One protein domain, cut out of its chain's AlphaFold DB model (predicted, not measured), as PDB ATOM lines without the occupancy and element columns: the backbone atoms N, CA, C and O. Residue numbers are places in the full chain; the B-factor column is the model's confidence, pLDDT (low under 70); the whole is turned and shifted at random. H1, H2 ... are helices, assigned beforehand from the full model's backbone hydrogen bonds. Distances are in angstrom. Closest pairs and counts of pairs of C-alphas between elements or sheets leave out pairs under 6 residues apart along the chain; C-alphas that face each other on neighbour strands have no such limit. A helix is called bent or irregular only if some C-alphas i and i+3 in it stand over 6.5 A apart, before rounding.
ATOM      1  N   PRO A 256     214.408 187.249 181.565       87.56
ATOM      2  CA  PRO A 256     214.681 186.402 182.721       87.56
ATOM      3  C   PRO A 256     215.937 186.884 183.477       87.56
ATOM      4  O   PRO A 256     216.792 187.562 182.906       87.56
ATOM      5  N   PRO A 257     216.109 186.526 184.765       88.69
ATOM      6  CA  PRO A 257     217.324 186.859 185.496       88.69
ATOM      7  C   PRO A 257     218.559 186.214 184.850       88.69
ATOM      8  O   PRO A 257     218.622 184.986 184.714       88.69
ATOM      9  N   ALA A 258     219.562 187.033 184.516       87.06
ATOM     10  CA  ALA A 258     220.836 186.565 183.961       87.06
ATOM     11  C   ALA A 258     221.523 185.554 184.895       87.06
ATOM     12  O   ALA A 258     222.004 184.517 184.448       87.06
ATOM     13  N   ALA A 259     221.464 185.797 186.206       85.31
ATOM     14  CA  ALA A 259     221.937 184.885 187.238       85.31
ATOM     15  C   ALA A 259     220.805 184.484 188.196       85.31
ATOM     16  O   ALA A 259     219.880 185.258 188.471       85.31
ATOM     17  N   VAL A 260     220.910 183.267 188.722       86.12
ATOM     18  CA  VAL A 260     220.049 182.713 189.773       86.12
ATOM     19  C   VAL A 260     220.893 182.378 191.002       86.12
ATOM     20  O   VAL A 260     222.115 182.247 190.902       86.12
ATOM     21  N   GLY A 261     220.267 182.302 192.177       82.44
ATOM     22  CA  GLY A 261     220.973 181.927 193.406       82.44
ATOM     23  C   GLY A 261     221.584 180.519 193.331       82.44
ATOM     24  O   GLY A 261     221.141 179.690 192.545       82.44
ATOM     25  N   LYS A 262     222.571 180.225 194.190       77.75
ATOM     26  CA  LYS A 262     223.290 178.931 194.223       77.75
ATOM     27  C   LYS A 262     222.362 177.706 194.315       77.75
ATOM     28  O   LYS A 262     222.671 176.675 193.733       77.75
ATOM     29  N   ASP A 263     221.237 177.854 195.010       78.00
ATOM     30  CA  ASP A 263     220.240 176.797 195.236       78.00
ATOM     31  C   ASP A 263     218.918 177.076 194.487       78.00
ATOM     32  O   ASP A 263     217.857 176.542 194.818       78.00
ATOM     33  N   GLU A 264     218.944 177.985 193.510       85.38
ATOM     34  CA  GLU A 264     217.791 178.296 192.675       85.38
ATOM     35  C   GLU A 264     217.841 177.519 191.364       85.38
ATOM     36  O   GLU A 264     218.799 177.592 190.597       85.38
ATOM     37  N   VAL A 265     216.749 176.813 191.093       83.25
ATOM     38  CA  VAL A 265     216.558 176.072 189.852       83.25
ATOM     39  C   VAL A 265     215.758 176.935 188.886       83.25
ATOM     40  O   VAL A 265     214.696 177.465 189.235       83.25
ATOM     41  N   ARG A 266     216.260 177.067 187.655       87.50
ATOM     42  CA  ARG A 266     215.511 177.706 186.569       87.50
ATOM     43  C   ARG A 266     214.282 176.874 186.227       87.50
ATOM     44  O   ARG A 266     214.344 175.650 186.207       87.50
ATOM     45  N   HIS A 267     213.168 177.531 185.940       84.25
ATOM     46  CA  HIS A 267     211.904 176.855 185.670       84.25
ATOM     47  C   HIS A 267     211.146 177.523 184.527       84.25
ATOM     48  O   HIS A 267     211.250 178.731 184.330       84.25
ATOM     49  N   ALA A 268     210.347 176.743 183.798       80.62
ATOM     50  CA  ALA A 268     209.683 177.194 182.574       80.62
ATOM     51  C   ALA A 268     208.369 177.979 182.793       80.62
ATOM     52  O   ALA A 268     207.802 178.522 181.841       80.62
ATOM     53  N   CYS A 269     207.813 178.015 184.016       82.19
ATOM     54  CA  CYS A 269     206.466 178.573 184.243       82.19
ATOM     55  C   CYS A 269     206.278 179.240 185.604       82.19
ATOM     56  O   CYS A 269     206.956 178.912 186.577       82.19
ATOM     57  N   MET A 270     205.263 180.107 185.674       86.62
ATOM     58  CA  MET A 270     204.726 180.618 186.935       86.62
ATOM     59  C   MET A 270     204.361 179.470 187.879       86.62
ATOM     60  O   MET A 270     203.717 178.500 187.478       86.62
ATOM     61  N   GLY A 271     204.758 179.624 189.137       85.69
ATOM     62  CA  GLY A 271     204.498 178.687 190.212       85.69
ATOM     63  C   GLY A 271     205.460 177.504 190.270       85.69
ATOM     64  O   GLY A 271     205.302 176.688 191.159       85.69
ATOM     65  N   LEU A 272     206.451 177.356 189.389       85.69
ATOM     66  CA  LEU A 272     207.350 176.184 189.419       85.69
ATOM     67  C   LEU A 272     208.672 176.424 190.181       85.69
ATOM     68  O   LEU A 272     209.611 175.635 190.095       85.69
ATOM     69  N   ASN A 273     208.759 177.518 190.936       86.75
ATOM     70  CA  ASN A 273     209.922 177.869 191.746       86.75
ATOM     71  C   ASN A 273     210.091 176.936 192.959       86.75
ATOM     72  O   ASN A 273     209.117 176.474 193.558       86.75
ATOM     73  N   HIS A 274     211.342 176.724 193.364       86.94
ATOM     74  CA  HIS A 274     211.704 175.762 194.407       86.94
ATOM     75  C   HIS A 274     211.709 176.369 195.817       86.94
ATOM     76  O   HIS A 274     211.605 175.636 196.797       86.94
ATOM     77  N   CYS A 275     211.805 177.696 195.948       85.62
ATOM     78  CA  CYS A 275     211.853 178.367 197.247       85.62
ATOM     79  C   CYS A 275     211.307 179.804 197.211       85.62
ATOM     80  O   CYS A 275     211.086 180.382 196.143       85.62
ATOM     81  N   LYS A 276     211.132 180.384 198.406       86.94
ATOM     82  CA  LYS A 276     210.796 181.795 198.625       86.94
ATOM     83  C   LYS A 276     211.794 182.708 197.903       86.94
ATOM     84  O   LYS A 276     212.999 182.480 197.970       86.94
ATOM     85  N   GLY A 277     211.295 183.756 197.251       86.00
ATOM     86  CA  GLY A 277     212.121 184.750 196.553       86.00
ATOM     87  C   GLY A 277     212.704 184.280 195.212       86.00
ATOM     88  O   GLY A 277     213.424 185.030 194.554       86.00
ATOM     89  N   GLN A 278     212.394 183.055 194.773       88.62
ATOM     90  CA  GLN A 278     212.795 182.532 193.461       88.62
ATOM     91  C   GLN A 278     211.726 182.787 192.392       88.62
ATOM     92  O   GLN A 278     210.543 182.896 192.709       88.62
ATOM     93  N   GLY A 279     212.120 182.847 191.123       85.19
ATOM     94  CA  GLY A 279     211.234 183.225 190.015       85.19
ATOM     95  C   GLY A 279     211.556 184.608 189.450       85.19
ATOM     96  O   GLY A 279     212.367 185.348 190.007       85.19
ATOM     97  N   ARG A 280     210.930 184.968 188.327       87.81
ATOM     98  CA  ARG A 280     211.343 186.126 187.516       87.81
ATOM     99  C   ARG A 280     211.205 187.460 188.248       87.81
ATOM    100  O   ARG A 280     212.102 188.288 188.166       87.81
ATOM    101  N   THR A 281     210.115 187.656 188.992       87.00
ATOM    102  CA  THR A 281     209.867 188.909 189.734       87.00
ATOM    103  C   THR A 281     210.528 188.948 191.108       87.00
ATOM    104  O   THR A 281     210.517 189.996 191.745       87.00
ATOM    105  N   ARG A 282     211.059 187.817 191.601       87.38
ATOM    106  CA  ARG A 282     211.555 187.649 192.983       87.38
ATOM    107  C   ARG A 282     210.505 187.860 194.083       87.38
ATOM    108  O   ARG A 282     210.835 187.752 195.261       87.38
ATOM    109  N   ASP A 283     209.246 188.083 193.720       87.19
ATOM    110  CA  ASP A 283     208.157 188.352 194.653       87.19
ATOM    111  C   ASP A 283     207.339 187.083 194.900       87.19
ATOM    112  O   ASP A 283     206.512 186.690 194.090       87.19
ATOM    113  N   ASN A 284     207.626 186.355 195.972       88.00
ATOM    114  CA  ASN A 284     206.796 185.241 196.425       88.00
ATOM    115  C   ASN A 284     207.147 184.860 197.857       88.00
ATOM    116  O   ASN A 284     208.275 185.053 198.311       88.00
ATOM    117  N   ASN A 285     206.187 184.249 198.547       86.75
ATOM    118  CA  ASN A 285     206.343 183.868 199.946       86.75
ATOM    119  C   ASN A 285     206.816 182.423 200.137       86.75
ATOM    120  O   ASN A 285     207.277 182.086 201.228       86.75
ATOM    121  N   CYS A 286     206.721 181.575 199.110       86.25
ATOM    122  CA  CYS A 286     207.059 180.160 199.211       86.25
ATOM    123  C   CYS A 286     207.382 179.518 197.851       86.25
ATOM    124  O   CYS A 286     207.068 180.050 196.782       86.25
ATOM    125  N   ALA A 287     207.949 178.312 197.917       86.50
ATOM    126  CA  ALA A 287     208.002 177.386 196.794       86.50
ATOM    127  C   ALA A 287     206.602 177.199 196.193       86.50
ATOM    128  O   ALA A 287     205.604 177.140 196.916       86.50
ATOM    129  N   GLY A 288     206.515 177.099 194.873       85.81
ATOM    130  CA  GLY A 288     205.231 176.938 194.204       85.81
ATOM    131  C   GLY A 288     204.501 178.245 193.851       85.81
ATOM    132  O   GLY A 288     203.429 178.162 193.247       85.81
ATOM    133  N   GLN A 289     205.031 179.417 194.242       88.69
ATOM    134  CA  GLN A 289     204.368 180.731 194.167       88.69
ATOM    135  C   GLN A 289     205.130 181.815 193.378       88.69
ATOM    136  O   GLN A 289     204.769 182.980 193.428       88.69
ATOM    137  N   GLY A 290     206.212 181.488 192.685       85.94
ATOM    138  CA  GLY A 290     207.017 182.450 191.935       85.94
ATOM    139  C   GLY A 290     206.293 182.938 190.685       85.94
ATOM    140  O   GLY A 290     205.679 182.141 189.970       85.94
ATOM    141  N   TYR A 291     206.395 184.231 190.379       82.75
ATOM    142  CA  TYR A 291     205.890 184.751 189.111       82.75
ATOM    143  C   TYR A 291     206.844 184.387 187.974       82.75
ATOM    144  O   TYR A 291     208.029 184.722 188.011       82.75
ATOM    145  N   CYS A 292     206.273 183.770 186.942       79.50
ATOM    146  CA  CYS A 292     206.864 183.537 185.624       79.50
ATOM    147  C   CYS A 292     208.157 182.719 185.522       79.50
ATOM    148  O   CYS A 292     208.825 182.417 186.501       79.50
ATOM    149  N   SER A 293     208.467 182.346 184.276       84.50
ATOM    150  CA  SER A 293     209.646 181.573 183.884       84.50
ATOM    151  C   SER A 293     210.961 182.296 184.165       84.50
ATOM    152  O   SER A 293     211.068 183.508 183.969       84.50
ATOM    153  N   THR A 294     211.974 181.521 184.540       88.69
ATOM    154  CA  THR A 294     213.384 181.926 184.642       88.69
ATOM    155  C   THR A 294     214.287 181.142 183.683       88.69
ATOM    156  O   THR A 294     215.511 181.217 183.806       88.69
ATOM    157  N   ALA A 295     213.704 180.378 182.753       86.44
ATOM    158  CA  ALA A 295     214.435 179.668 181.708       86.44
ATOM    159  C   ALA A 295     215.212 180.627 180.795       86.44
ATOM    160  O   ALA A 295     214.785 181.764 180.594       86.44
ATOM    161  N   LEU A 296     216.334 180.147 180.256       86.69
ATOM    162  CA  LEU A 296     217.152 180.869 179.279       86.69
ATOM    163  C   LEU A 296     217.122 180.183 177.913       86.69
ATOM    164  O   LEU A 296     216.889 178.972 177.816       86.69
ATOM    165  N   GLU A 297     217.382 180.965 176.869       82.88
ATOM    166  CA  GLU A 297     217.593 180.469 175.515       82.88
ATOM    167  C   GLU A 297     219.025 179.939 175.338       82.88
ATOM    168  O   GLU A 297     220.007 180.577 175.722       82.88
ATOM    169  N   TYR A 298     219.129 178.765 174.716       80.19
ATOM    170  CA  TYR A 298     220.391 178.142 174.342       80.19
ATOM    171  C   TYR A 298     221.117 178.949 173.261       80.19
ATOM    172  O   TYR A 298     220.545 179.279 172.218       80.19
ATOM    173  N   ASN A 299     222.404 179.210 173.481       80.50
ATOM    174  CA  ASN A 299     223.259 179.906 172.531       80.50
ATOM    175  C   ASN A 299     224.053 178.896 171.689       80.50
ATOM    176  O   ASN A 299     224.992 178.264 172.165       80.50
ATOM    177  N   TYR A 300     223.689 178.765 170.413       74.44
ATOM    178  CA  TYR A 300     224.384 177.874 169.480       74.44
ATOM    179  C   TYR A 300     225.803 178.348 169.131       74.44
ATOM    180  O   TYR A 300     226.632 177.522 168.754       74.44
ATOM    181  N   ALA A 301     226.088 179.649 169.254       72.88
ATOM    182  CA  ALA A 301     227.398 180.217 168.946       72.88
ATOM    183  C   ALA A 301     228.404 180.005 170.095       72.88
ATOM    184  O   ALA A 301     229.581 179.759 169.849       72.88
ATOM    185  N   ASP A 302     227.930 180.067 171.343       79.31
ATOM    186  CA  ASP A 302     228.701 179.753 172.552       79.31
ATOM    187  C   ASP A 302     227.819 179.018 173.580       79.31
ATOM    188  O   ASP A 302     227.179 179.657 174.421       79.31
ATOM    189  N   PRO A 303     227.808 177.670 173.566       79.81
ATOM    190  CA  PRO A 303     227.025 176.860 174.503       79.81
ATOM    191  C   PRO A 303     227.344 177.080 175.985       79.81
ATOM    192  O   PRO A 303     226.593 176.622 176.842       79.81
ATOM    193  N   SER A 304     228.464 177.733 176.316       83.94
ATOM    194  CA  SER A 304     228.811 178.053 177.703       83.94
ATOM    195  C   SER A 304     228.149 179.337 178.215       83.94
ATOM    196  O   SER A 304     228.162 179.595 179.421       83.94
ATOM    197  N   GLN A 305     227.557 180.130 177.315       86.00
ATOM    198  CA  GLN A 305     226.966 181.435 177.603       86.00
ATOM    199  C   GLN A 305     225.559 181.552 177.002       86.00
ATOM    200  O   GLN A 305     225.406 182.069 175.891       86.00
ATOM    201  N   PRO A 306     224.513 181.104 177.719       86.75
ATOM    202  CA  PRO A 306     223.140 181.234 177.246       86.75
ATOM    203  C   PRO A 306     222.707 182.684 177.055       86.75
ATOM    204  O   PRO A 306     223.144 183.594 177.768       86.75
ATOM    205  N   ASN A 307     221.761 182.883 176.140       84.94
ATOM    206  CA  ASN A 307     221.141 184.180 175.923       84.94
ATOM    207  C   ASN A 307     220.207 184.512 177.095       84.94
ATOM    208  O   ASN A 307     219.396 183.688 177.528       84.94
ATOM    209  N   VAL A 308     220.272 185.753 177.589       88.75
ATOM    210  CA  VAL A 308     219.363 186.266 178.629       88.75
ATOM    211  C   VAL A 308     218.021 186.651 178.000       88.75
ATOM    212  O   VAL A 308     217.630 187.815 177.976       88.75
ATOM    213  N   ALA A 309     217.339 185.650 177.454       82.00
ATOM    214  CA  ALA A 309     216.094 185.780 176.718       82.00
ATOM    215  C   ALA A 309     215.203 184.550 176.942       82.00
ATOM    216  O   ALA A 309     215.679 183.460 177.265       82.00
ATOM    217  N   ASP A 310     213.899 184.739 176.766       78.75
ATOM    218  CA  ASP A 310     212.944 183.642 176.633       78.75
ATOM    219  C   ASP A 310     213.137 182.924 175.281       78.75
ATOM    220  O   ASP A 310     213.420 183.571 174.275       78.75
ATOM    221  N   HIS A 311     212.915 181.607 175.213       70.25
ATOM    222  CA  HIS A 311     213.038 180.839 173.960       70.25
ATOM    223  C   HIS A 311     211.674 180.486 173.349       70.25
ATOM    224  O   HIS A 311     210.718 180.261 174.081       70.25
ATOM    225  N   THR A 312     211.571 180.452 172.008       62.03
ATOM    226  CA  THR A 312     210.331 180.200 171.219       62.03
ATOM    227  C   THR A 312     210.063 178.731 170.897       62.03
ATOM    228  O   THR A 312     208.917 178.360 170.616       62.03
ATOM    229  N   CYS A 313     211.098 177.894 170.854       58.28
ATOM    230  CA  CYS A 313     211.056 176.665 170.061       58.28
ATOM    231  C   CYS A 313     211.358 175.398 170.859       58.28
ATOM    232  O   CYS A 313     211.963 175.426 171.930       58.28
ATOM    233  N   HIS A 314     210.925 174.272 170.281       60.31
ATOM    234  CA  HIS A 314     211.484 172.950 170.569       60.31
ATOM    235  C   HIS A 314     213.015 173.043 170.426       60.31
ATOM    236  O   HIS A 314     213.499 173.832 169.615       60.31
ATOM    237  N   VAL A 315     213.763 172.344 171.275       66.00
ATOM    238  CA  VAL A 315     215.238 172.340 171.313       66.00
ATOM    239  C   VAL A 315     215.989 173.658 171.604       66.00
ATOM    240  O   VAL A 315     217.199 173.724 171.403       66.00
ATOM    241  N   LYS A 316     215.347 174.718 172.111       74.00
ATOM    242  CA  LYS A 316     216.041 175.992 172.429       74.00
ATOM    243  C   LYS A 316     216.221 176.302 173.915       74.00
ATOM    244  O   LYS A 316     216.682 177.382 174.269       74.00
ATOM    245  N   ASN A 317     215.873 175.373 174.792       75.06
ATOM    246  CA  ASN A 317     216.111 175.513 176.221       75.06
ATOM    247  C   ASN A 317     217.599 175.336 176.556       75.06
ATOM    248  O   ASN A 317     218.253 174.427 176.048       75.06
ATOM    249  N   ASP A 318     218.096 176.141 177.488       82.06
ATOM    250  CA  ASP A 318     219.485 176.063 177.943       82.06
ATOM    251  C   ASP A 318     219.799 174.807 178.787       82.06
ATOM    252  O   ASP A 318     220.930 174.341 178.820       82.06
ATOM    253  N   CYS A 319     218.811 174.208 179.468       78.31
ATOM    254  CA  CYS A 319     219.075 173.058 180.348       78.31
ATOM    255  C   CYS A 319     217.862 172.138 180.571       78.31
ATOM    256  O   CYS A 319     216.729 172.455 180.193       78.31
ATOM    257  N   ALA A 320     218.096 171.000 181.229       81.75
ATOM    258  CA  ALA A 320     217.063 170.092 181.723       81.75
ATOM    259  C   ALA A 320     216.008 170.834 182.566       81.75
ATOM    260  O   ALA A 320     216.320 171.785 183.285       81.75
ATOM    261  N   GLY A 321     214.746 170.421 182.457       78.75
ATOM    262  CA  GLY A 321     213.615 171.044 183.156       78.75
ATOM    263  C   GLY A 321     213.235 172.464 182.696       78.75
ATOM    264  O   GLY A 321     212.296 173.059 183.228       78.75
ATOM    265  N   GLN A 322     213.940 173.026 181.707       78.00
ATOM    266  CA  GLN A 322     213.651 174.348 181.133       78.00
ATOM    267  C   GLN A 322     212.920 174.284 179.782       78.00
ATOM    268  O   GLN A 322     212.570 175.324 179.220       78.00
ATOM    269  N   GLY A 323     212.712 173.084 179.242       69.56
ATOM    270  CA  GLY A 323     212.037 172.834 177.976       69.56
ATOM    271  C   GLY A 323     210.571 172.451 178.159       69.56
ATOM    272  O   GLY A 323     210.217 171.656 179.028       69.56
ATOM    273  N   GLY A 324     209.711 172.969 177.285       60.25
ATOM    274  CA  GLY A 324     208.380 172.421 177.058       60.25
ATOM    275  C   GLY A 324     207.235 173.231 177.642       60.25
ATOM    276  O   GLY A 324     207.013 173.234 178.852       60.25
ATOM    277  N   CYS A 325     206.432 173.782 176.726       58.59
ATOM    278  CA  CYS A 325     205.059 174.213 176.939       58.59
ATOM    279  C   CYS A 325     204.037 173.283 176.278       58.59
ATOM    280  O   CYS A 325     202.933 173.719 175.990       58.59
ATOM    281  N   GLY A 326     204.390 172.039 175.955       57.31
ATOM    282  CA  GLY A 326     203.450 171.013 175.506       57.31
ATOM    283  C   GLY A 326     202.447 171.412 174.413       57.31
ATOM    284  O   GLY A 326     201.365 170.838 174.396       57.31
ATOM    285  N   LEU A 327     202.774 172.394 173.562       57.41
ATOM    286  CA  LEU A 327     201.937 172.890 172.459       57.41
ATOM    287  C   LEU A 327     202.298 172.171 171.158       57.41
ATOM    288  O   LEU A 327     201.412 171.813 170.394       57.41
ATOM    289  N   TYR A 328     203.587 171.933 170.928       61.31
ATOM    290  CA  TYR A 328     204.110 171.136 169.817       61.31
ATOM    291  C   TYR A 328     204.982 170.002 170.380       61.31
ATOM    292  O   TYR A 328     205.032 169.824 171.597       61.31
ATOM    293  N   GLY A 329     205.640 169.213 169.528       66.94
ATOM    294  CA  GLY A 329     206.398 168.018 169.931       66.94
ATOM    295  C   GLY A 329     205.535 166.760 170.030       66.94
ATOM    296  O   GLY A 329     204.335 166.788 169.747       66.94
ATOM    297  N   THR A 330     206.154 165.648 170.415       75.69
ATOM    298  CA  THR A 330     205.478 164.350 170.545       75.69
ATOM    299  C   THR A 330     204.425 164.374 171.656       75.69
ATOM    300  O   THR A 330     204.528 165.138 172.617       75.69
ATOM    301  N   ALA A 331     203.428 163.491 171.570       80.31
ATOM    302  CA  ALA A 331     202.430 163.310 172.626       80.31
ATOM    303  C   ALA A 331     203.048 163.079 174.025       80.31
ATOM    304  O   ALA A 331     202.463 163.497 175.024       80.31
ATOM    305  N   GLU A 332     204.221 162.443 174.098       82.75
ATOM    306  CA  GLU A 332     204.964 162.221 175.344       82.75
ATOM    307  C   GLU A 332     205.555 163.524 175.899       82.75
ATOM    308  O   GLU A 332     205.343 163.853 177.067       82.75
ATOM    309  N   GLU A 333     206.217 164.319 175.057       76.94
ATOM    310  CA  GLU A 333     206.749 165.627 175.459       76.94
ATOM    311  C   GLU A 333     205.628 166.579 175.906       76.94
ATOM    312  O   GLU A 333     205.774 167.300 176.895       76.94
ATOM    313  N   GLN A 334     204.477 166.543 175.225       79.62
ATOM    314  CA  GLN A 334     203.302 167.333 175.602       79.62
ATOM    315  C   GLN A 334     202.648 166.862 176.911       79.62
ATOM    316  O   GLN A 334     202.000 167.660 177.595       79.62
ATOM    317  N   ASP A 335     202.826 165.598 177.307       85.19
ATOM    318  CA  ASP A 335     202.373 165.108 178.612       85.19
ATOM    319  C   ASP A 335     203.324 165.488 179.759       85.19
ATOM    320  O   ASP A 335     202.923 165.473 180.928       85.19
ATOM    321  N   HIS A 336     204.563 165.879 179.454       84.50
ATOM    322  CA  HIS A 336     205.601 166.194 180.439       84.50
ATOM    323  C   HIS A 336     206.265 167.570 180.223       84.50
ATOM    324  O   HIS A 336     207.495 167.658 180.145       84.50
ATOM    325  N   PRO A 337     205.491 168.675 180.188       82.00
ATOM    326  CA  PRO A 337     206.058 170.019 180.084       82.00
ATOM    327  C   PRO A 337     206.994 170.333 181.265       82.00
ATOM    328  O   PRO A 337     206.744 169.921 182.404       82.00
ATOM    329  N   ALA A 338     208.065 171.083 180.986       78.62
ATOM    330  CA  ALA A 338     209.124 171.441 181.934       78.62
ATOM    331  C   ALA A 338     209.875 170.243 182.557       78.62
ATOM    332  O   ALA A 338     210.431 170.375 183.644       78.62
ATOM    333  N   HIS A 339     209.858 169.065 181.919       83.06
ATOM    334  CA  HIS A 339     210.514 167.834 182.398       83.06
ATOM    335  C   HIS A 339     211.347 167.141 181.305       83.06
ATOM    336  O   HIS A 339     211.440 165.918 181.250       83.06
ATOM    337  N   ASN A 340     211.962 167.930 180.428       79.94
ATOM    338  CA  ASN A 340     212.957 167.461 179.471       79.94
ATOM    339  C   ASN A 340     214.275 167.068 180.163       79.94
ATOM    340  O   ASN A 340     214.665 167.667 181.168       79.94
ATOM    341  N   GLU A 341     214.985 166.101 179.581       81.50
ATOM    342  CA  GLU A 341     216.178 165.496 180.191       81.50
ATOM    343  C   GLU A 341     217.454 166.341 180.068       81.50
ATOM    344  O   GLU A 341     218.355 166.201 180.889       81.50
ATOM    345  N   CYS A 342     217.557 167.212 179.060       76.06
ATOM    346  CA  CYS A 342     218.780 167.969 178.780       76.06
ATOM    347  C   CYS A 342     218.501 169.317 178.098       76.06
ATOM    348  O   CYS A 342     217.373 169.606 177.687       76.06
ATOM    349  N   ALA A 343     219.547 170.136 177.962       78.00
ATOM    350  CA  ALA A 343     219.576 171.269 177.043       78.00
ATOM    351  C   ALA A 343     219.105 170.837 175.652       78.00
ATOM    352  O   ALA A 343     219.338 169.701 175.234       78.00
ATOM    353  N   THR A 344     218.453 171.741 174.931       72.31
ATOM    354  CA  THR A 344     217.976 171.497 173.567       72.31
ATOM    355  C   THR A 344     217.018 170.302 173.416       72.31
ATOM    356  O   THR A 344     216.912 169.718 172.346       72.31
ATOM    357  N   LEU A 345     216.266 169.950 174.460       71.19
ATOM    358  CA  LEU A 345     215.242 168.900 174.425       71.19
ATOM    359  C   LEU A 345     213.903 169.416 174.955       71.19
ATOM    360  O   LEU A 345     213.847 170.248 175.860       71.19
ATOM    361  N   GLY A 346     212.811 168.838 174.459       67.38
ATOM    362  CA  GLY A 346     211.457 169.162 174.891       67.38
ATOM    363  C   GLY A 346     210.795 170.258 174.062       67.38
ATOM    364  O   GLY A 346     211.373 170.838 173.145       67.38
ATOM    365  N   SER A 347     209.528 170.523 174.382       62.00
ATOM    366  CA  SER A 347     208.575 170.954 173.366       62.00
ATOM    367  C   SER A 347     207.976 172.356 173.529       62.00
ATOM    368  O   SER A 347     206.768 172.534 173.670       62.00
ATOM    369  N   CYS A 348     208.842 173.374 173.464       61.50
ATOM    370  CA  CYS A 348     208.501 174.793 173.222       61.50
ATOM    371  C   CYS A 348     208.465 175.762 174.427       61.50
ATOM    372  O   CYS A 348     208.890 175.427 175.534       61.50
ATOM    373  N   ALA A 349     208.017 176.992 174.112       66.38
ATOM    374  CA  ALA A 349     208.473 178.289 174.609       66.38
ATOM    375  C   ALA A 349     208.163 178.653 176.056       66.38
ATOM    376  O   ALA A 349     207.181 178.200 176.648       66.38
ATOM    377  N   THR A 350     208.946 179.603 176.560       73.25
ATOM    378  CA  THR A 350     208.739 180.241 177.858       73.25
ATOM    379  C   THR A 350     208.372 181.723 177.724       73.25
ATOM    380  O   THR A 350     208.758 182.353 176.744       73.25
ATOM    381  N   PRO A 351     207.627 182.299 178.685       75.06
ATOM    382  CA  PRO A 351     206.876 181.617 179.743       75.06
ATOM    383  C   PRO A 351     205.643 180.868 179.199       75.06
ATOM    384  O   PRO A 351     205.043 181.263 178.200       75.06
ATOM    385  N   ILE A 352     205.212 179.809 179.896       80.19
ATOM    386  CA  ILE A 352     203.913 179.176 179.609       80.19
ATOM    387  C   ILE A 352     202.778 180.080 180.108       80.19
ATOM    388  O   ILE A 352     202.655 180.284 181.320       80.19
ATOM    389  N   ASN A 353     201.946 180.574 179.188       81.06
ATOM    390  CA  ASN A 353     200.759 181.382 179.480       81.06
ATOM    391  C   ASN A 353     199.472 180.539 179.595       81.06
ATOM    392  O   ASN A 353     199.468 179.327 179.349       81.06
ATOM    393  N   ALA A 354     198.385 181.194 179.997       86.12
ATOM    394  CA  ALA A 354     197.069 180.587 180.170       86.12
ATOM    395  C   ALA A 354     196.412 180.165 178.846       86.12
ATOM    396  O   ALA A 354     195.565 179.273 178.830       86.12
ATOM    397  N   GLU A 355     196.810 180.797 177.746       81.38
ATOM    398  CA  GLU A 355     196.214 180.664 176.420       81.38
ATOM    399  C   GLU A 355     196.755 179.455 175.630       81.38
ATOM    400  O   GLU A 355     196.200 179.089 174.594       81.38
ATOM    401  N   ARG A 356     197.805 178.781 176.122       79.00
ATOM    402  CA  ARG A 356     198.394 177.591 175.482       79.00
ATOM    403  C   ARG A 356     197.646 176.302 175.819       79.00
ATOM    404  O   ARG A 356     197.416 175.986 176.989       79.00
ATOM    405  N   PHE A 357     197.379 175.491 174.796       82.19
ATOM    406  CA  PHE A 357     196.741 174.175 174.901       82.19
ATOM    407  C   PHE A 357     197.564 173.088 174.201       82.19
ATOM    408  O   PHE A 357     198.252 173.368 173.227       82.19
ATOM    409  N   SER A 358     197.493 171.842 174.673       79.62
ATOM    410  CA  SER A 358     198.168 170.732 173.987       79.62
ATOM    411  C   SER A 358     197.478 170.389 172.670       79.62
ATOM    412  O   SER A 358     196.246 170.335 172.603       79.62
ATOM    413  N   THR A 359     198.257 170.143 171.620       77.06
ATOM    414  CA  THR A 359     197.749 169.798 170.280       77.06
ATOM    415  C   THR A 359     197.647 168.295 170.058       77.06
ATOM    416  O   THR A 359     196.894 167.863 169.186       77.06
ATOM    417  N   ASP A 360     198.325 167.496 170.880       76.88
ATOM    418  CA  ASP A 360     198.375 166.046 170.743       76.88
ATOM    419  C   ASP A 360     198.331 165.322 172.104       76.88
ATOM    420  O   ASP A 360     198.374 165.927 173.181       76.88
ATOM    421  N   GLY A 361     198.193 163.999 172.058       83.62
ATOM    422  CA  GLY A 361     198.244 163.117 173.217       83.62
ATOM    423  C   GLY A 361     197.029 163.195 174.157       83.62
ATOM    424  O   GLY A 361     195.994 163.789 173.839       83.62
ATOM    425  N   PRO A 362     197.130 162.597 175.361       85.38
ATOM    426  CA  PRO A 362     196.027 162.520 176.333       85.38
ATOM    427  C   PRO A 362     195.535 163.879 176.868       85.38
ATOM    428  O   PRO A 362     194.455 163.978 177.473       85.38
ATOM    429  N   ASN A 363     196.330 164.933 176.670       82.44
ATOM    430  CA  ASN A 363     196.010 166.294 177.089       82.44
ATOM    431  C   ASN A 363     195.526 167.189 175.950       82.44
ATOM    432  O   ASN A 363     195.310 168.372 176.201       82.44
ATOM    433  N   ARG A 364     195.305 166.656 174.741       83.69
ATOM    434  CA  ARG A 364     194.836 167.452 173.603       83.69
ATOM    435  C   ARG A 364     193.638 168.338 173.971       83.69
ATOM    436  O   ARG A 364     192.643 167.859 174.518       83.69
ATOM    437  N   GLY A 365     193.747 169.631 173.669       80.31
ATOM    438  CA  GLY A 365     192.748 170.661 173.965       80.31
ATOM    439  C   GLY A 365     192.710 171.133 175.424       80.31
ATOM    440  O   GLY A 365     191.853 171.939 175.774       80.31
ATOM    441  N   LYS A 366     193.604 170.651 176.295       86.38
ATOM    442  CA  LYS A 366     193.705 171.091 177.695       86.38
ATOM    443  C   LYS A 366     194.840 172.094 177.861       86.38
ATOM    444  O   LYS A 366     195.841 172.034 177.153       86.38
ATOM    445  N   GLY A 367     194.680 172.990 178.836       86.25
ATOM    446  CA  GLY A 367     195.652 174.039 179.133       86.25
ATOM    447  C   GLY A 367     197.006 173.477 179.562       86.25
ATOM    448  O   GLY A 367     197.097 172.702 180.520       86.25
ATOM    449  N   VAL A 368     198.062 173.917 178.886       84.31
ATOM    450  CA  VAL A 368     199.433 173.465 179.130       84.31
ATOM    451  C   VAL A 368     199.878 173.845 180.529       84.31
ATOM    452  O   VAL A 368     200.440 173.010 181.236       84.31
ATOM    453  N   TRP A 369     199.638 175.092 180.944       88.00
ATOM    454  CA  TRP A 369     200.082 175.565 182.252       88.00
ATOM    455  C   TRP A 369     199.536 174.673 183.375       88.00
ATOM    456  O   TRP A 369     200.273 174.270 184.274       88.00
ATOM    457  N   LYS A 370     198.269 174.253 183.266       90.19
ATOM    458  CA  LYS A 370     197.662 173.306 184.212       90.19
ATOM    459  C   LYS A 370     198.355 171.949 184.190       90.19
ATOM    460  O   LYS A 370     198.544 171.355 185.251       90.19
ATOM    461  N   ARG A 371     198.747 171.452 183.010       89.94
ATOM    462  CA  ARG A 371     199.513 170.204 182.926       89.94
ATOM    463  C   ARG A 371     200.883 170.361 183.577       89.94
ATOM    464  O   ARG A 371     201.220 169.526 184.406       89.94
ATOM    465  N   ALA A 372     201.617 171.435 183.291       87.25
ATOM    466  CA  ALA A 372     202.909 171.727 183.917       87.25
ATOM    467  C   ALA A 372     202.803 171.828 185.441       87.25
ATOM    468  O   ALA A 372     203.611 171.237 186.157       87.25
ATOM    469  N   ARG A 373     201.750 172.478 185.952       88.75
ATOM    470  CA  ARG A 373     201.474 172.534 187.389       88.75
ATOM    471  C   ARG A 373     201.259 171.148 187.991       88.75
ATOM    472  O   ARG A 373     201.863 170.824 189.010       88.75
ATOM    473  N   LYS A 374     200.462 170.311 187.328       91.31
ATOM    474  CA  LYS A 374     200.220 168.932 187.755       91.31
ATOM    475  C   LYS A 374     201.497 168.083 187.719       91.31
ATOM    476  O   LYS A 374     201.754 167.340 188.655       91.31
ATOM    477  N   VAL A 375     202.326 168.215 186.683       89.56
ATOM    478  CA  VAL A 375     203.606 167.489 186.607       89.56
ATOM    479  C   VAL A 375     204.552 167.940 187.723       89.56
ATOM    480  O   VAL A 375     205.175 167.096 188.355       89.56
ATOM    481  N   PHE A 376     204.617 169.237 188.038       88.81
ATOM    482  CA  PHE A 376     205.382 169.738 189.186       88.81
ATOM    483  C   PHE A 376     204.886 169.154 190.515       88.81
ATOM    484  O   PHE A 376     205.693 168.719 191.335       88.81
ATOM    485  N   GLU A 377     203.568 169.103 190.718       91.81
ATOM    486  CA  GLU A 377     202.940 168.472 191.887       91.81
ATOM    487  C   GLU A 377     203.289 166.983 192.015       91.81
ATOM    488  O   GLU A 377     203.533 166.501 193.119       91.81
ATOM    489  N   GLU A 378     203.341 166.268 190.892       92.19
ATOM    490  CA  GLU A 378     203.580 164.823 190.836       92.19
ATOM    491  C   GLU A 378     205.071 164.455 190.929       92.19
ATOM    492  O   GLU A 378     205.419 163.486 191.604       92.19
ATOM    493  N   LYS A 379     205.953 165.204 190.255       88.88
ATOM    494  CA  LYS A 379     207.363 164.834 190.042       88.88
ATOM    495  C   LYS A 379     208.355 165.675 190.851       88.88
ATOM    496  O   LYS A 379     209.343 165.134 191.340       88.88
ATOM    497  N   THR A 380     208.111 166.974 191.028       88.25
ATOM    498  CA  THR A 380     209.068 167.895 191.679       88.25
ATOM    499  C   THR A 380     208.755 168.103 193.162       88.25
ATOM    500  O   THR A 380     209.645 168.058 194.011       88.25
ATOM    501  N   TRP A 381     207.478 168.298 193.500       90.81
ATOM    502  CA  TRP A 381     207.041 168.626 194.857       90.81
ATOM    503  C   TRP A 381     207.399 167.571 195.917       90.81
ATOM    504  O   TRP A 381     207.831 167.960 197.007       90.81
ATOM    505  N   PRO A 382     207.286 166.252 195.654       92.69
ATOM    506  CA  PRO A 382     207.675 165.240 196.637       92.69
ATOM    507  C   PRO A 382     209.157 165.325 197.018       92.69
ATOM    508  O   PRO A 382     209.493 165.202 198.197       92.69
ATOM    509  N   THR A 383     210.027 165.590 196.041       89.38
ATOM    510  CA  THR A 383     211.468 165.779 196.256       89.38
ATOM    511  C   THR A 383     211.729 167.040 197.072       89.38
ATOM    512  O   THR A 383     212.382 166.967 198.108       89.38
ATOM    513  N   LEU A 384     211.102 168.165 196.711       87.69
ATOM    514  CA  LEU A 384     211.209 169.413 197.475       87.69
ATOM    515  C   LEU A 384     210.802 169.247 198.942       87.69
ATOM    516  O   LEU A 384     211.469 169.763 199.834       87.69
ATOM    517  N   ARG A 385     209.723 168.507 199.215       91.62
ATOM    518  CA  ARG A 385     209.283 168.225 200.588       91.62
ATOM    519  C   ARG A 385     210.222 167.294 201.345       91.62
ATOM    520  O   ARG A 385     210.298 167.388 202.567       91.62
ATOM    521  N   LYS A 386     210.888 166.373 200.649       91.00
ATOM    522  CA  LYS A 386     211.904 165.509 201.256       91.00
ATOM    523  C   LYS A 386     213.100 166.344 201.716       91.00
ATOM    524  O   LYS A 386     213.573 166.136 202.829       91.00
ATOM    525  N   ASP A 387     213.519 167.301 200.894       87.44
ATOM    526  CA  ASP A 387     214.661 168.176 201.176       87.44
ATOM    527  C   ASP A 387     214.306 169.280 202.183       87.44
ATOM    528  O   ASP A 387     215.126 169.668 203.014       87.44
ATOM    529  N   ASN A 388     213.055 169.749 202.167       85.81
ATOM    530  CA  ASN A 388     212.521 170.708 203.123       85.81
ATOM    531  C   ASN A 388     211.168 170.242 203.704       85.81
ATOM    532  O   ASN A 388     210.101 170.626 203.205       85.81
ATOM    533  N   PRO A 389     211.186 169.486 204.819       88.56
ATOM    534  CA  PRO A 389     209.975 168.965 205.457       88.56
ATOM    535  C   PRO A 389     209.003 170.030 205.983       88.56
ATOM    536  O   PRO A 389     207.860 169.695 206.296       88.56
ATOM    537  N   SER A 390     209.431 171.298 206.083       87.56
ATOM    538  CA  SER A 390     208.566 172.411 206.501       87.56
ATOM    539  C   SER A 390     207.588 172.867 205.412       87.56
ATOM    540  O   SER A 390     206.636 173.591 205.708       87.56
ATOM    541  N   LEU A 391     207.787 172.432 204.161       86.50
ATOM    542  CA  LEU A 391     206.885 172.737 203.055       86.50
ATOM    543  C   LEU A 391     205.507 172.062 203.231       86.50
ATOM    544  O   LEU A 391     205.420 170.924 203.719       86.50
ATOM    545  N   PRO A 392     204.415 172.722 202.794       87.81
ATOM    546  CA  PRO A 392     203.060 172.192 202.921       87.81
ATOM    547  C   PRO A 392     202.874 170.872 202.158       87.81
ATOM    548  O   PRO A 392     203.623 170.547 201.240       87.81
ATOM    549  N   LYS A 393     201.853 170.083 202.533       88.94
ATOM    550  CA  LYS A 393     201.610 168.752 201.935       88.94
ATOM    551  C   LYS A 393     201.447 168.810 200.416       88.94
ATOM    552  O   LYS A 393     201.989 167.957 199.722       88.94
ATOM    553  N   THR A 394     200.751 169.829 199.934       87.75
ATOM    554  CA  THR A 394     200.589 170.177 198.520       87.75
ATOM    555  C   THR A 394     201.206 171.551 198.275       87.75
ATOM    556  O   THR A 394     201.283 172.334 199.228       87.75
ATOM    557  N   PRO A 395     201.621 171.879 197.039       85.50
ATOM    558  CA  PRO A 395     202.076 173.225 196.730       85.50
ATOM    559  C   PRO A 395     201.022 174.258 197.096       85.50
ATOM    560  O   PRO A 395     199.823 174.034 196.917       85.50
ATOM    561  N   SER A 396     201.475 175.407 197.586       84.38
ATOM    562  CA  SER A 396     200.591 176.550 197.782       84.38
ATOM    563  C   SER A 396     199.996 176.995 196.441       84.38
ATOM    564  O   SER A 396     200.638 176.813 195.403       84.38
ATOM    565  N   PRO A 397     198.804 177.611 196.420       86.19
ATOM    566  CA  PRO A 397     198.290 178.238 195.210       86.19
ATOM    567  C   PRO A 397     199.272 179.275 194.663       86.19
ATOM    568  O   PRO A 397     200.044 179.872 195.426       86.19
ATOM    569  N   VAL A 398     199.219 179.499 193.350       87.69
ATOM    570  CA  VAL A 398     199.930 180.619 192.726       87.69
ATOM    571  C   VAL A 398     199.474 181.956 193.323       87.69
ATOM    572  O   VAL A 398     198.356 182.033 193.846       87.69
ATOM    573  N   PRO A 399     200.308 183.011 193.261       85.19
ATOM    574  CA  PRO A 399     199.879 184.354 193.633       85.19
ATOM    575  C   PRO A 399     198.648 184.760 192.832       85.19
ATOM    576  O   PRO A 399     198.486 184.289 191.708       85.19
ATOM    577  N   HIS A 400     197.805 185.627 193.399       88.75
ATOM    578  CA  HIS A 400     196.599 186.139 192.739       88.75
ATOM    579  C   HIS A 400     195.813 185.036 192.019       88.75
ATOM    580  O   HIS A 400     195.614 185.077 190.803       88.75
ATOM    581  N   GLN A 401     195.431 183.983 192.747       88.19
ATOM    582  CA  GLN A 401     194.777 182.805 192.173       88.19
ATOM    583  C   GLN A 401     193.507 183.168 191.382       88.19
ATOM    584  O   GLN A 401     193.182 182.508 190.396       88.19
ATOM    585  N   GLU A 402     192.815 184.234 191.778       89.06
ATOM    586  CA  GLU A 402     191.679 184.824 191.073       89.06
ATOM    587  C   GLU A 402     192.023 185.319 189.659       89.06
ATOM    588  O   GLU A 402     191.171 185.275 188.775       89.06
ATOM    589  N   LEU A 403     193.274 185.726 189.427       89.38
ATOM    590  CA  LEU A 403     193.787 186.191 188.137       89.38
ATOM    591  C   LEU A 403     194.504 185.078 187.363       89.38
ATOM    592  O   LEU A 403     194.396 185.018 186.140       89.38
ATOM    593  N   PHE A 404     195.211 184.183 188.062       90.44
ATOM    594  CA  PHE A 404     196.148 183.226 187.457       90.44
ATOM    595  C   PHE A 404     195.780 181.748 187.657       90.44
ATOM    596  O   PHE A 404     196.625 180.866 187.515       90.44
ATOM    597  N   SER A 405     194.511 181.434 187.934       88.81
ATOM    598  CA  SER A 405     194.023 180.045 188.078       88.81
ATOM    599  C   SER A 405     194.294 179.139 186.865       88.81
ATOM    600  O   SER A 405     194.342 177.913 187.001       88.81
ATOM    601  N   ASN A 406     194.478 179.731 185.682       87.75
ATOM    602  CA  ASN A 406     194.816 179.035 184.442       87.75
ATOM    603  C   ASN A 406     196.260 179.292 183.978       87.75
ATOM    604  O   ASN A 406     196.637 178.785 182.927       87.75
ATOM    605  N   GLY A 407     197.058 180.030 184.752       87.69
ATOM    606  CA  GLY A 407     198.372 180.542 184.365       87.69
ATOM    607  C   GLY A 407     198.374 182.056 184.133       87.69
ATOM    608  O   GLY A 407     197.326 182.697 184.243       87.69
ATOM    609  N   PRO A 408     199.546 182.646 183.839       87.00
ATOM    610  CA  PRO A 408     199.656 184.062 183.510       87.00
ATOM    611  C   PRO A 408     198.986 184.348 182.166       87.00
ATOM    612  O   PRO A 408     199.233 183.627 181.204       87.00
ATOM    613  N   THR A 409     198.151 185.382 182.096       86.38
ATOM    614  CA  THR A 409     197.431 185.738 180.867       86.38
ATOM    615  C   THR A 409     198.255 186.658 179.976       86.38
ATOM    616  O   THR A 409     199.089 187.434 180.449       86.38
ATOM    617  N   MET A 410     197.958 186.630 178.683       79.00
ATOM    618  CA  MET A 410     198.475 187.578 177.695       79.00
ATOM    619  C   MET A 410     198.160 189.023 178.043       79.00
ATOM    620  O   MET A 410     198.995 189.907 177.901       79.00
ATOM    621  N   GLU A 411     196.965 189.262 178.570       82.19
ATOM    622  CA  GLU A 411     196.552 190.585 179.021       82.19
ATOM    623  C   GLU A 411     197.468 191.120 180.137       82.19
ATOM    624  O   GLU A 411     197.797 192.303 180.158       82.19
ATOM    625  N   TRP A 412     197.937 190.256 181.045       85.75
ATOM    626  CA  TRP A 412     198.884 190.656 182.085       85.75
ATOM    627  C   TRP A 412     200.317 190.813 181.551       85.75
ATOM    628  O   TRP A 412     201.004 191.776 181.903       85.75
ATOM    629  N   ILE A 413     200.773 189.890 180.702       81.06
ATOM    630  CA  ILE A 413     202.128 189.915 180.132       81.06
ATOM    631  C   ILE A 413     202.276 191.108 179.177       81.06
ATOM    632  O   ILE A 413     203.057 192.021 179.438       81.06
ATOM    633  N   GLU A 414     201.465 191.160 178.127       77.69
ATOM    634  CA  GLU A 414     201.616 192.140 177.052       77.69
ATOM    635  C   GLU A 414     200.973 193.474 177.372       77.69
ATOM    636  O   GLU A 414     201.586 194.523 177.190       77.69
ATOM    637  N   THR A 415     199.734 193.462 177.863       76.56
ATOM    638  CA  THR A 415     198.969 194.709 177.987       76.56
ATOM    639  C   THR A 415     199.258 195.432 179.305       76.56
ATOM    640  O   THR A 415     199.503 196.635 179.300       76.56
ATOM    641  N   TYR A 416     199.271 194.725 180.440       81.31
ATOM    642  CA  TYR A 416     199.538 195.335 181.750       81.31
ATOM    643  C   TYR A 416     201.026 195.629 181.975       81.31
ATOM    644  O   TYR A 416     201.399 196.704 182.463       81.31
ATOM    645  N   SER A 417     201.886 194.663 181.647       80.31
ATOM    646  CA  SER A 417     203.322 194.802 181.895       80.31
ATOM    647  C   SER A 417     204.024 195.569 180.777       80.31
ATOM    648  O   SER A 417     204.996 196.261 181.070       80.31
ATOM    649  N   GLY A 418     203.464 195.561 179.560       72.44
ATOM    650  CA  GLY A 418     204.039 196.215 178.382       72.44
ATOM    651  C   GLY A 418     205.110 195.373 177.691       72.44
ATOM    652  O   GLY A 418     205.882 195.911 176.905       72.44
ATOM    653  N   GLU A 419     205.174 194.078 177.999       76.88
ATOM    654  CA  GLU A 419     206.253 193.187 177.584       76.88
ATOM    655  C   GLU A 419     205.734 192.095 176.654       76.88
ATOM    656  O   GLU A 419     204.695 191.499 176.906       76.88
ATOM    657  N   GLY A 420     206.466 191.789 175.589       64.88
ATOM    658  CA  GLY A 420     206.070 190.728 174.664       64.88
ATOM    659  C   GLY A 420     206.271 189.335 175.253       64.88
ATOM    660  O   GLY A 420     207.149 189.116 176.091       64.88
ATOM    661  N   MET A 421     205.497 188.367 174.760       65.94
ATOM    662  CA  MET A 421     205.848 186.965 174.939       65.94
ATOM    663  C   MET A 421     206.417 186.344 173.667       65.94
ATOM    664  O   MET A 421     206.128 186.732 172.535       65.94
ATOM    665  N   THR A 422     207.167 185.279 173.874       58.53
ATOM    666  CA  THR A 422     207.832 184.540 172.817       58.53
ATOM    667  C   THR A 422     206.835 183.561 172.163       58.53
ATOM    668  O   THR A 422     206.444 182.547 172.752       58.53
ATOM    669  N   ALA A 423     206.349 183.890 170.958       53.31
ATOM    670  CA  ALA A 423     205.337 183.110 170.234       53.31
ATOM    671  C   ALA A 423     205.916 181.815 169.631       53.31
ATOM    672  O   ALA A 423     207.009 181.805 169.068       53.31
ATOM    673  N   CYS A 424     205.173 180.709 169.716       47.66
ATOM    674  CA  CYS A 424     205.573 179.457 169.075       47.66
ATOM    675  C   CYS A 424     205.130 179.428 167.611       47.66
ATOM    676  O   CYS A 424     203.975 179.123 167.328       47.66
ATOM    677  N   GLY A 425     206.062 179.686 166.700       41.69
ATOM    678  CA  GLY A 425     205.902 179.415 165.278       41.69
ATOM    679  C   GLY A 425     207.264 179.448 164.599       41.69
ATOM    680  O   GLY A 425     207.969 180.447 164.703       41.69
ATOM    681  N   ALA A 426     207.629 178.390 163.870       30.56
ATOM    682  CA  ALA A 426     208.849 178.334 163.054       30.56
ATOM    683  C   ALA A 426     208.816 179.292 161.834       30.56
ATOM    684  O   ALA A 426     209.592 179.154 160.898       30.56
ATOM    685  N   SER A 427     207.901 180.263 161.829       28.62
ATOM    686  CA  SER A 427     207.640 181.194 160.728       28.62
ATOM    687  C   SER A 427     206.969 182.501 161.188       28.62
ATOM    688  O   SER A 427     206.403 183.228 160.377       28.62
ATOM    689  N   GLY A 428     207.000 182.832 162.487       31.55
ATOM    690  CA  GLY A 428     206.356 184.057 162.989       31.55
ATOM    691  C   GLY A 428     204.820 184.044 162.919       31.55
ATOM    692  O   GLY A 428     204.194 185.086 163.089       31.55
ATOM    693  N   MET A 429     204.193 182.881 162.703       27.94
ATOM    694  CA  MET A 429     202.737 182.741 162.752       27.94
ATOM    695  C   MET A 429     202.256 182.301 164.141       27.94
ATOM    696  O   MET A 429     202.584 181.217 164.617       27.94
ATOM    697  N   SER A 430     201.468 183.186 164.761       40.16
ATOM    698  CA  SER A 430     200.322 182.907 165.642       40.16
ATOM    699  C   SER A 430     200.462 181.760 166.655       40.16
ATOM    700  O   SER A 430     200.055 180.629 166.399       40.16
ATOM    701  N   GLY A 431     200.923 182.082 167.865       34.72
ATOM    702  CA  GLY A 431     200.770 181.193 169.026       34.72
ATOM    703  C   GLY A 431     200.521 181.903 170.358       34.72
ATOM    704  O   GLY A 431     200.346 181.232 171.371       34.72
ATOM    705  N   ALA A 432     200.530 183.238 170.380       36.53
ATOM    706  CA  ALA A 432     200.322 184.007 171.605       36.53
ATOM    707  C   ALA A 432     198.860 184.456 171.779       36.53
ATOM    708  O   ALA A 432     198.376 184.501 172.902       36.53
ATOM    709  N   ASN A 433     198.126 184.687 170.685       32.25
ATOM    710  CA  ASN A 433     196.714 185.062 170.735       32.25
ATOM    711  C   ASN A 433     195.807 183.859 170.456       32.25
ATOM    712  O   ASN A 433     195.941 183.182 169.437       32.25
ATOM    713  N   SER A 434     194.866 183.612 171.366       29.38
ATOM    714  CA  SER A 434     193.762 182.677 171.163       29.38
ATOM    715  C   SER A 434     192.781 183.208 170.115       29.38
ATOM    716  O   SER A 434     192.518 184.408 170.069       29.38
ATOM    717  N   CYS A 435     192.163 182.307 169.348       23.98
ATOM    718  CA  CYS A 435     190.841 182.563 168.774       23.98
ATOM    719  C   CYS A 435     189.864 182.763 169.946       23.98
ATOM    720  O   CYS A 435     189.492 181.785 170.597       23.98
ATOM    721  N   GLY A 436     189.546 184.017 170.259       22.83
ATOM    722  CA  GLY A 436     188.511 184.420 171.210       22.83
ATOM    723  C   GLY A 436     187.346 185.046 170.475       22.83
ATOM    724  O   GLY A 436     187.630 185.909 169.615       22.83
TER     725      GLY A 436
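Overview. This is residues 256 to 436 of the 436 residues of the protein "Ferritin-like domain-containing protein" of Cellvibrio mixtus (UniProt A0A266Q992). With little regular structure, this is a compact, rounded mass of loops with one long kinked helix, H2, along one side and three short helices, H1, H3 and H4, set separately around it. The 181 printed residues have 36 in named helices, in the order H1 H2 H3 H4, and no named strand: all helix. The radius of gyration of the C-alphas is 15.1 A; the spans are 46, 40 and 34 A.

Arrangement. Look first at H2, residues 368 to 387, with a kink of 41 degrees near residue 380; it is only just irregular, C-alphas 379 and 382 being 6.6 A apart. H1, residues 331 to 335, is close but not clearly touching: the closest C-alphas, of Asp 335 and Arg 371, are 7.3 A apart. H3, residues 401 to 404, and H4, residues 410 to 416, are apart from each other and from H1 and H2. Every O i to N i+4 pair is within hydrogen-bond range in H1, 13 of 16 in H2 and 2 of 3 in H4; H3 is too short for one.

Along the chain. Find C-alpha 368 at (199.433, 173.465, 179.130); H2 runs 27.3 A to C-alpha 387 at (214.661, 168.176, 201.176). H1, H3 and H4 measure 6.3, 4.9 and 8.8 A.

Size, cuts and confidence. The printed part has no cut. Links H1 to H2 and H2 to H3 are long; H3 to H4 is tight. Mean pLDDT of the printed part is 77.9; look for values under 70 at residues 312 to 315, 323 to 329, 346 to 349 and 420 to 436.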